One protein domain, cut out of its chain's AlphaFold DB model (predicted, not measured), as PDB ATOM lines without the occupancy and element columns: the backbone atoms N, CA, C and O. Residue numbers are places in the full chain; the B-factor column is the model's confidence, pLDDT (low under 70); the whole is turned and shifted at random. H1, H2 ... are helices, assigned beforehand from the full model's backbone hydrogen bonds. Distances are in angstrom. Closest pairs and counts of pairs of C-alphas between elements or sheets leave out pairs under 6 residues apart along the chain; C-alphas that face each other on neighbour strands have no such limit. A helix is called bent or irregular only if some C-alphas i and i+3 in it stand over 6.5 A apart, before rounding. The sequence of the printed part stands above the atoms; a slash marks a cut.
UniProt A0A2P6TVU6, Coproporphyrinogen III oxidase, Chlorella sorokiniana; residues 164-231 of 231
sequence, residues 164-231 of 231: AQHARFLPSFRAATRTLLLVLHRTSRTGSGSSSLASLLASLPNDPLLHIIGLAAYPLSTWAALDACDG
ATOM      1  N   ALA A 164      81.168  40.644  80.596       97.12
ATOM      2  CA  ALA A 164      81.319  39.217  80.890       97.12
ATOM      3  C   ALA A 164      80.524  38.767  82.130       97.12
ATOM      4  O   ALA A 164      80.042  37.639  82.184       97.12
ATOM      5  N   GLN A 165      80.355  39.653  83.115       96.81
ATOM      6  CA  GLN A 165      79.626  39.371  84.356       96.81
ATOM      7  C   GLN A 165      78.188  39.898  84.343       96.81
ATOM      8  O   GLN A 165      77.462  39.723  85.316       96.81
ATOM      9  N   HIS A 166      77.742  40.505  83.243       97.00
ATOM     10  CA  HIS A 166      76.438  41.157  83.135       97.00
ATOM     11  C   HIS A 166      75.263  40.243  83.514       97.00
ATOM     12  O   HIS A 166      74.291  40.697  84.111       97.00
ATOM     13  N   ALA A 167      75.366  38.940  83.235       97.25
ATOM     14  CA  ALA A 167      74.339  37.963  83.584       97.25
ATOM     15  C   ALA A 167      74.117  37.803  85.101       97.25
ATOM     16  O   ALA A 167      73.024  37.387  85.482       97.25
ATOM     17  N   ARG A 168      75.111  38.158  85.934       96.94
ATOM     18  CA  ARG A 168      75.054  38.117  87.405       96.94
ATOM     19  C   ARG A 168      74.245  39.262  88.016       96.94
ATOM     20  O   ARG A 168      74.121  39.282  89.224       96.94
ATOM     21  N   PHE A 169      73.761  40.229  87.245       97.44
ATOM     22  CA  PHE A 169      73.024  41.371  87.789       97.44
ATOM     23  C   PHE A 169      71.510  41.205  87.613       97.44
ATOM     24  O   PHE A 169      71.044  40.373  86.827       97.44
ATOM     25  N   LEU A 170      70.748  42.025  88.339       96.88
ATOM     26  CA  LEU A 170      69.289  42.003  88.343       96.88
ATOM     27  C   LEU A 170      68.681  42.194  86.935       96.88
ATOM     28  O   LEU A 170      69.213  42.977  86.138       96.88
ATOM     29  N   PRO A 171      67.587  41.481  86.592       96.81
ATOM     30  CA  PRO A 171      66.875  41.622  85.321       96.81
ATOM     31  C   PRO A 171      66.643  43.068  84.857       96.81
ATOM     32  O   PRO A 171      67.029  43.378  83.726       96.81
ATOM     33  N   SER A 172      66.120  43.955  85.709       97.31
ATOM     34  CA  SER A 172      65.874  45.363  85.357       97.31
ATOM     35  C   SER A 172      67.143  46.109  84.944       97.31
ATOM     36  O   SER A 172      67.177  46.750  83.890       97.31
ATOM     37  N   PHE A 173      68.231  45.965  85.706       97.81
ATOM     38  CA  PHE A 173      69.524  46.554  85.343       97.81
ATOM     39  C   PHE A 173      70.028  46.018  83.997       97.81
ATOM     40  O   PHE A 173      70.539  46.770  83.157       97.81
ATOM     41  N   ARG A 174      69.852  44.711  83.757       97.88
ATOM     42  CA  ARG A 174      70.247  44.079  82.493       97.88
ATOM     43  C   ARG A 174      69.471  44.637  81.305       97.88
ATOM     44  O   ARG A 174      70.069  44.996  80.287       97.88
ATOM     45  N   ALA A 175      68.155  44.767  81.446       97.62
ATOM     46  CA  ALA A 175      67.287  45.344  80.427       97.62
ATOM     47  C   ALA A 175      67.639  46.815  80.131       97.62
ATOM     48  O   ALA A 175      67.765  47.194  78.960       97.62
ATOM     49  N   ALA A 176      67.874  47.621  81.173       97.31
ATOM     50  CA  ALA A 176      68.254  49.026  81.047       97.31
ATOM     51  C   ALA A 176      69.603  49.189  80.330       97.31
ATOM     52  O   ALA A 176      69.706  49.918  79.341       97.31
ATOM     53  N   THR A 177      70.617  48.430  80.752       97.50
ATOM     54  CA  THR A 177      71.949  48.433  80.131       97.50
ATOM     55  C   THR A 177      71.886  48.012  78.665       97.50
ATOM     56  O   THR A 177      72.467  48.667  77.800       97.50
ATOM     57  N   ARG A 178      71.146  46.941  78.344       97.06
ATOM     58  CA  ARG A 178      70.973  46.482  76.959       97.06
ATOM     59  C   ARG A 178      70.319  47.558  76.098       97.06
ATOM     60  O   ARG A 178      70.761  47.789  74.974       97.06
ATOM     61  N   THR A 179      69.287  48.216  76.618       96.44
ATOM     62  CA  THR A 179      68.592  49.305  75.921       96.44
ATOM     63  C   THR A 179      69.535  50.470  75.649       96.44
ATOM     64  O   THR A 179      69.619  50.928  74.510       96.44
ATOM     65  N   LEU A 180      70.310  50.885  76.655       95.12
ATOM     66  CA  LEU A 180      71.314  51.935  76.515       95.12
ATOM     67  C   LEU A 180      72.338  51.589  75.425       95.12
ATOM     68  O   LEU A 180      72.524  52.363  74.487       95.12
ATOM     69  N   LEU A 181      72.941  50.398  75.478       94.69
ATOM     70  CA  LEU A 181      73.939  49.964  74.493       94.69
ATOM     71  C   LEU A 181      73.366  49.884  73.068       94.69
ATOM     72  O   LEU A 181      74.041  50.253  72.106       94.69
ATOM     73  N   LEU A 182      72.108  49.460  72.914       94.69
ATOM     74  CA  LEU A 182      71.431  49.444  71.615       94.69
ATOM     75  C   LEU A 182      71.195  50.856  71.067       94.69
ATOM     76  O   LEU A 182      71.391  51.081  69.869       94.69
ATOM     77  N   VAL A 183      70.785  51.802  71.915       92.06
ATOM     78  CA  VAL A 183      70.603  53.210  71.527       92.06
ATOM     79  C   VAL A 183      71.933  53.820  71.088       92.06
ATOM     80  O   VAL A 183      71.988  54.472  70.043       92.06
ATOM     81  N   LEU A 184      73.018  53.550  71.813       90.81
ATOM     82  CA  LEU A 184      74.353  54.050  71.476       90.81
ATOM     83  C   LEU A 184      74.857  53.478  70.152       90.81
ATOM     84  O   LEU A 184      75.297  54.228  69.282       90.81
ATOM     85  N   HIS A 185      74.688  52.172  69.943       91.62
ATOM     86  CA  HIS A 185      75.058  51.522  68.688       91.62
ATOM     87  C   HIS A 185      74.271  52.078  67.487       91.62
ATOM     88  O   HIS A 185      74.826  52.268  66.404       91.62
ATOM     89  N   ARG A 186      72.975  52.375  67.661       91.12
ATOM     90  CA  ARG A 186      72.154  53.006  66.612       91.12
ATOM     91  C   ARG A 186      72.597  54.441  66.329       91.12
ATOM     92  O   ARG A 186      72.702  54.804  65.163       91.12
ATOM     93  N   THR A 187      72.892  55.217  67.369       89.38
ATOM     94  CA  THR A 187      73.288  56.631  67.252       89.38
ATOM     95  C   THR A 187      74.659  56.785  66.593       89.38
ATOM     96  O   THR A 187      74.831  57.635  65.724       89.38
ATOM     97  N   SER A 188      75.611  55.902  66.915       86.56
ATOM     98  CA  SER A 188      76.938  55.874  66.286       86.56
ATOM     99  C   SER A 188      76.870  55.587  64.776       86.56
ATOM    100  O   SER A 188      77.672  56.099  63.999       86.56
ATOM    101  N   ARG A 189      75.863  54.822  64.329       88.19
ATOM    102  CA  ARG A 189      75.660  54.485  62.910       88.19
ATOM    103  C   ARG A 189      74.961  55.565  62.090       88.19
ATOM    104  O   ARG A 189      75.167  55.607  60.882       88.19
ATOM    105  N   THR A 190      74.097  56.380  62.691       83.25
ATOM    106  CA  THR A 190      73.207  57.271  61.929       83.25
ATOM    107  C   THR A 190      73.763  58.669  61.684       83.25
ATOM    108  O   THR A 190      73.122  59.413  60.949       83.25
ATOM    109  N   GLY A 191      74.929  59.032  62.239       70.31
ATOM    110  CA  GLY A 191      75.656  60.278  61.925       70.31
ATOM    111  C   GLY A 191      74.822  61.565  62.006       70.31
ATOM    112  O   GLY A 191      75.177  62.576  61.406       70.31
ATOM    113  N   SER A 192      73.675  61.521  62.686       62.06
ATOM    114  CA  SER A 192      72.636  62.537  62.568       62.06
ATOM    115  C   SER A 192      72.917  63.660  63.555       62.06
ATOM    116  O   SER A 192      73.004  63.417  64.758       62.06
ATOM    117  N   GLY A 193      73.055  64.885  63.040       66.62
ATOM    118  CA  GLY A 193      73.412  66.112  63.767       66.62
ATOM    119  C   GLY A 193      72.379  66.613  64.786       66.62
ATOM    120  O   GLY A 193      72.265  67.815  64.998       66.62
ATOM    121  N   SER A 194      71.613  65.716  65.408       72.00
ATOM    122  CA  SER A 194      70.716  66.029  66.516       72.00
ATOM    123  C   SER A 194      71.501  66.077  67.828       72.00
ATOM    124  O   SER A 194      72.162  65.106  68.211       72.00
ATOM    125  N   SER A 195      71.413  67.206  68.534       76.25
ATOM    126  CA  SER A 195      72.033  67.479  69.839       76.25
ATOM    127  C   SER A 195      71.324  66.739  70.983       76.25
ATOM    128  O   SER A 195      70.858  67.344  71.945       76.25
ATOM    129  N   SER A 196      71.184  65.419  70.866       85.56
ATOM    130  CA  SER A 196      70.557  64.588  71.894       85.56
ATOM    131  C   SER A 196      71.582  64.101  72.925       85.56
ATOM    132  O   SER A 196      72.759  63.917  72.607       85.56
ATOM    133  N   LEU A 197      71.134  63.817  74.154       85.69
ATOM    134  CA  LEU A 197      71.955  63.131  75.165       85.69
ATOM    135  C   LEU A 197      72.527  61.804  74.643       85.69
ATOM    136  O   LEU A 197      73.658  61.459  74.964       85.69
ATOM    137  N   ALA A 198      71.784  61.086  73.795       84.94
ATOM    138  CA  ALA A 198      72.271  59.860  73.169       84.94
ATOM    139  C   ALA A 198      73.478  60.121  72.254       84.94
ATOM    140  O   ALA A 198      74.398  59.310  72.228       84.94
ATOM    141  N   SER A 199      73.511  61.261  71.558       86.00
ATOM    142  CA  SER A 199      74.646  61.678  70.724       86.00
ATOM    143  C   SER A 199      75.875  62.017  71.573       86.00
ATOM    144  O   SER A 199      76.986  61.648  71.204       86.00
ATOM    145  N   LEU A 200      75.675  62.665  72.729       88.44
ATOM    146  CA  LEU A 200      76.744  62.947  73.697       88.44
ATOM    147  C   LEU A 200      77.299  61.668  74.332       88.44
ATOM    148  O   LEU A 200      78.501  61.535  74.507       88.44
ATOM    149  N   LEU A 201      76.439  60.708  74.668       88.69
ATOM    150  CA  LEU A 201      76.892  59.426  75.203       88.69
ATOM    151  C   LEU A 201      77.564  58.566  74.123       88.69
ATOM    152  O   LEU A 201      78.512  57.849  74.422       88.69
ATOM    153  N   ALA A 202      77.107  58.644  72.870       89.12
ATOM    154  CA  ALA A 202      77.701  57.914  71.750       89.12
ATOM    155  C   ALA A 202      79.073  58.466  71.325       89.12
ATOM    156  O   ALA A 202      79.809  57.762  70.636       89.12
ATOM    157  N   SER A 203      79.417  59.699  71.714       90.50
ATOM    158  CA  SER A 203      80.750  60.269  71.488       90.50
ATOM    159  C   SER A 203      81.754  59.929  72.594       90.50
ATOM    160  O   SER A 203      82.945  60.192  72.424       90.50
ATOM    161  N   LEU A 204      81.311  59.332  73.708       91.88
ATOM    162  CA  LEU A 204      82.213  58.850  74.750       91.88
ATOM    163  C   LEU A 204      83.005  57.629  74.252       91.88
ATOM    164  O   LEU A 204      82.439  56.761  73.582       91.88
ATOM    165  N   PRO A 205      84.294  57.502  74.617       93.81
ATOM    166  CA  PRO A 205      85.012  56.248  74.434       93.81
ATOM    167  C   PRO A 205      84.307  55.100  75.177       93.81
ATOM    168  O   PRO A 205      83.589  55.318  76.158       93.81
ATOM    169  N   ASN A 206      84.538  53.863  74.732       92.88
ATOM    170  CA  ASN A 206      83.888  52.690  75.320       92.88
ATOM    171  C   ASN A 206      84.202  52.537  76.819       92.88
ATOM    172  O   ASN A 206      83.305  52.200  77.588       92.88
ATOM    173  N   ASP A 207      85.431  52.823  77.256       95.19
ATOM    174  CA  ASP A 207      85.832  52.572  78.648       95.19
ATOM    175  C   ASP A 207      85.100  53.475  79.662       95.19
ATOM    176  O   ASP A 207      84.513  52.937  80.603       95.19
ATOM    177  N   PRO A 208      85.017  54.814  79.482       95.75
ATOM    178  CA  PRO A 208      84.182  55.672  80.326       95.75
ATOM    179  C   PRO A 208      82.708  55.266  80.347       95.75
ATOM    180  O   PRO A 208      82.077  55.315  81.398       95.75
ATOM    181  N   LEU A 209      82.152  54.843  79.208       95.31
ATOM    182  CA  LEU A 209      80.767  54.381  79.146       95.31
ATOM    183  C   LEU A 209      80.560  53.125  80.001       95.31
ATOM    184  O   LEU A 209      79.624  53.071  80.800       95.31
ATOM    185  N   LEU A 210      81.429  52.123  79.849       95.38
ATOM    186  CA  LEU A 210      81.363  50.899  80.645       95.38
ATOM    187  C   LEU A 210      81.577  51.197  82.135       95.38
ATOM    188  O   LEU A 210      80.914  50.592  82.974       95.38
ATOM    189  N   HIS A 211      82.432  52.169  82.461       96.62
ATOM    190  CA  HIS A 211      82.618  52.639  83.829       96.62
ATOM    191  C   HIS A 211      81.343  53.277  84.403       96.62
ATOM    192  O   HIS A 211      80.935  52.913  85.501       96.62
ATOM    193  N   ILE A 212      80.662  54.154  83.653       96.31
ATOM    194  CA  ILE A 212      79.384  54.762  84.070       96.31
ATOM    195  C   ILE A 212      78.317  53.688  84.302       96.31
ATOM    196  O   ILE A 212      77.623  53.724  85.316       96.31
ATOM    197  N   ILE A 213      78.202  52.713  83.394       97.06
ATOM    198  CA  ILE A 213      77.270  51.586  83.555       97.06
ATOM    199  C   ILE A 213      77.606  50.795  84.821       97.06
ATOM    200  O   ILE A 213      76.704  50.416  85.563       97.06
ATOM    201  N   GLY A 214      78.894  50.574  85.093       97.00
ATOM    202  CA  GLY A 214      79.315  49.866  86.294       97.00
ATOM    203  C   GLY A 214      79.055  50.622  87.588       97.00
ATOM    204  O   GLY A 214      78.669  49.994  88.570       97.00
ATOM    205  N   LEU A 215      79.172  51.952  87.588       97.00
ATOM    206  CA  LEU A 215      78.738  52.777  88.718       97.00
ATOM    207  C   LEU A 215      77.218  52.711  88.908       97.00
ATOM    208  O   LEU A 215      76.753  52.591  90.034       97.00
ATOM    209  N   ALA A 216      76.450  52.724  87.816       97.44
ATOM    210  CA  ALA A 216      74.990  52.626  87.854       97.44
ATOM    211  C   ALA A 216      74.470  51.229  88.243       97.44
ATOM    212  O   ALA A 216      73.277  51.070  88.504       97.44
ATOM    213  N   ALA A 217      75.336  50.213  88.286       97.56
ATOM    214  CA  ALA A 217      74.964  48.875  88.732       97.56
ATOM    215  C   ALA A 217      74.620  48.830  90.229       97.56
ATOM    216  O   ALA A 217      73.895  47.931  90.649       97.56
ATOM    217  N   TYR A 218      75.088  49.809  91.010       97.69
ATOM    218  CA  TYR A 218      74.862  49.913  92.447       97.69
ATOM    219  C   TYR A 218      74.207  51.258  92.807       97.69
ATOM    220  O   TYR A 218      74.481  52.265  92.153       97.69
ATOM    221  N   PRO A 219      73.365  51.316  93.855       97.75
ATOM    222  CA  PRO A 219      72.928  50.200  94.696       97.75
ATOM    223  C   PRO A 219      71.968  49.231  93.976       97.75
ATOM    224  O   PRO A 219      71.074  49.641  93.234       97.75
ATOM    225  N   LEU A 220      72.129  47.932  94.233       97.38
ATOM    226  CA  LEU A 220      71.269  46.856  93.738       97.38
ATOM    227  C   LEU A 220      69.827  46.999  94.239       97.38
ATOM    228  O   LEU A 220      68.903  46.619  93.519       97.38
ATOM    229  N   SER A 221      69.614  47.571  95.430       97.38
ATOM    230  CA  SER A 221      68.267  47.793  95.980       97.38
ATOM    231  C   SER A 221      67.372  48.651  95.075       97.38
ATOM    232  O   SER A 221      66.168  48.409  95.007       97.38
ATOM    233  N   THR A 222      67.949  49.591  94.315       96.88
ATOM    234  CA  THR A 222      67.196  50.421  93.354       96.88
ATOM    235  C   THR A 222      66.628  49.576  92.215       96.88
ATOM    236  O   THR A 222      65.476  49.744  91.827       96.88
ATOM    237  N   TRP A 223      67.415  48.629  91.705       97.50
ATOM    238  CA  TRP A 223      66.991  47.725  90.638       97.50
ATOM    239  C   TRP A 223      66.038  46.643  91.144       97.50
ATOM    240  O   TRP A 223      65.090  46.293  90.447       97.50
ATOM    241  N   ALA A 224      66.250  46.152  92.366       96.06
ATOM    242  CA  ALA A 224      65.382  45.156  92.987       96.06
ATOM    243  C   ALA A 224      63.966  45.688  93.225       96.06
ATOM    244  O   ALA A 224      63.003  44.945  93.060       96.06
ATOM    245  N   ALA A 225      63.830  46.974  93.559       95.56
ATOM    246  CA  ALA A 225      62.526  47.617  93.675       95.56
ATOM    247  C   ALA A 225      61.756  47.625  92.343       95.56
ATOM    248  O   ALA A 225      60.545  47.434  92.355       95.56
ATOM    249  N   LEU A 226      62.447  47.796  91.207       95.69
ATOM    250  CA  LEU A 226      61.828  47.717  89.877       95.69
ATOM    251  C   LEU A 226      61.389  46.283  89.554       95.69
ATOM    252  O   LEU A 226      60.240  46.065  89.189       95.69
ATOM    253  N   ASP A 227      62.268  45.299  89.776       94.50
ATOM    254  CA  ASP A 227      61.952  43.886  89.519       94.50
ATOM    255  C   ASP A 227      60.792  43.367  90.386       94.50
ATOM    256  O   ASP A 227      60.020  42.527  89.935       94.50
ATOM    257  N   ALA A 228      60.649  43.875  91.613       91.75
ATOM    258  CA  ALA A 228      59.556  43.508  92.513       91.75
ATOM    259  C   ALA A 228      58.197  44.131  92.127       91.75
ATOM    260  O   ALA A 228      57.171  43.684  92.635       91.75
ATOM    261  N   CYS A 229      58.171  45.168  91.280       91.62
ATOM    262  CA  CYS A 229      56.933  45.787  90.790       91.62
ATOM    263  C   CYS A 229      56.403  45.149  89.497       91.62
ATOM    264  O   CYS A 229      55.208  45.261  89.225       91.62
ATOM    265  N   ASP A 230      57.275  44.511  88.714       83.88
ATOM    266  CA  ASP A 230      56.954  43.965  87.388       83.88
ATOM    267  C   ASP A 230      56.559  42.469  87.406       83.88
ATOM    268  O   ASP A 230      56.196  41.924  86.358       83.88
ATOM    269  N   GLY A 231      56.647  41.800  88.563       66.75
ATOM    270  CA  GLY A 231      56.301  40.382  88.768       66.75
ATOM    271  C   GLY A 231      54.978  40.179  89.492       66.75
ATOM    272  O   GLY A 231      54.211  39.295  89.045       66.75
TER     273      GLY A 231
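This is residues 164 to 231 of the 231 residues of the protein "Coproporphyrinogen III oxidase" of Chlorella sorokiniana (UniProt A0A2P6TVU6). One long helix, H2, makes the longest axis, and the rest of the chain after it folds back alongside: H3 sits crosswise near its later part, H4 runs back along it at a small distance, and H5 sits crosswise at its beginning. The short H1 comes before H2 and folds back near its first turns. The printed part has 68 residues with five named helices, H1 to H5 in chain order, and no named strand; the class is all helix. It is only just loose, close to compact, with a radius of gyration of the C-alphas of 13.6 A, and elongated, spanning 39 by 24 by 17 A.

H1, residues 164 to 168, is close to but not clearly touching H2, residues 171 to 190; their closest C-alphas, of His 166 and Arg 174, are 6.9 A apart. H3, residues 197 to 202, touches H2 at residues 183 to 188 alone, about perpendicular at 80 degrees, with the C-alphas of Leu 184 and Ala 202 closest at 5.1 A. H4, residues 206 to 216, is close to but not clearly touching H2, at a shallow tilt of 27 degrees, opposite ways; the C-alphas of Thr 177 and Ile 213 are closest, at 7.1 A. H5, residues 220 to 227, touches H2 at residues 171 to 173 alone, about perpendicular at 89 degrees, with the C-alphas of Ser 172 and Trp 223 closest at 5.9 A. H4 and H5 are apart. In H2, H3 and H4 every O i to N i+4 pair is within hydrogen-bond range; H5 has 3 of 4, and H1 0 of 1, with 1 of 2 O i to N i+3 pairs.

H1 begins at C-alpha 164 (81.319, 39.217, 80.890), measures 9.1 A and is irregular, C-alphas 164 and 167 being 7.6 A apart. H2 measures 28.8 A, H3 8.5 A, H4 15.4 A and H5 10.7 A, ending at C-alpha 227 (61.952, 43.886, 89.519).

The farthest C-alphas, of Gly 193 and Gly 231, are 39.7 A apart. The printed part has no cut and no long link. Residues 192, 193 and 231 have pLDDT under 70.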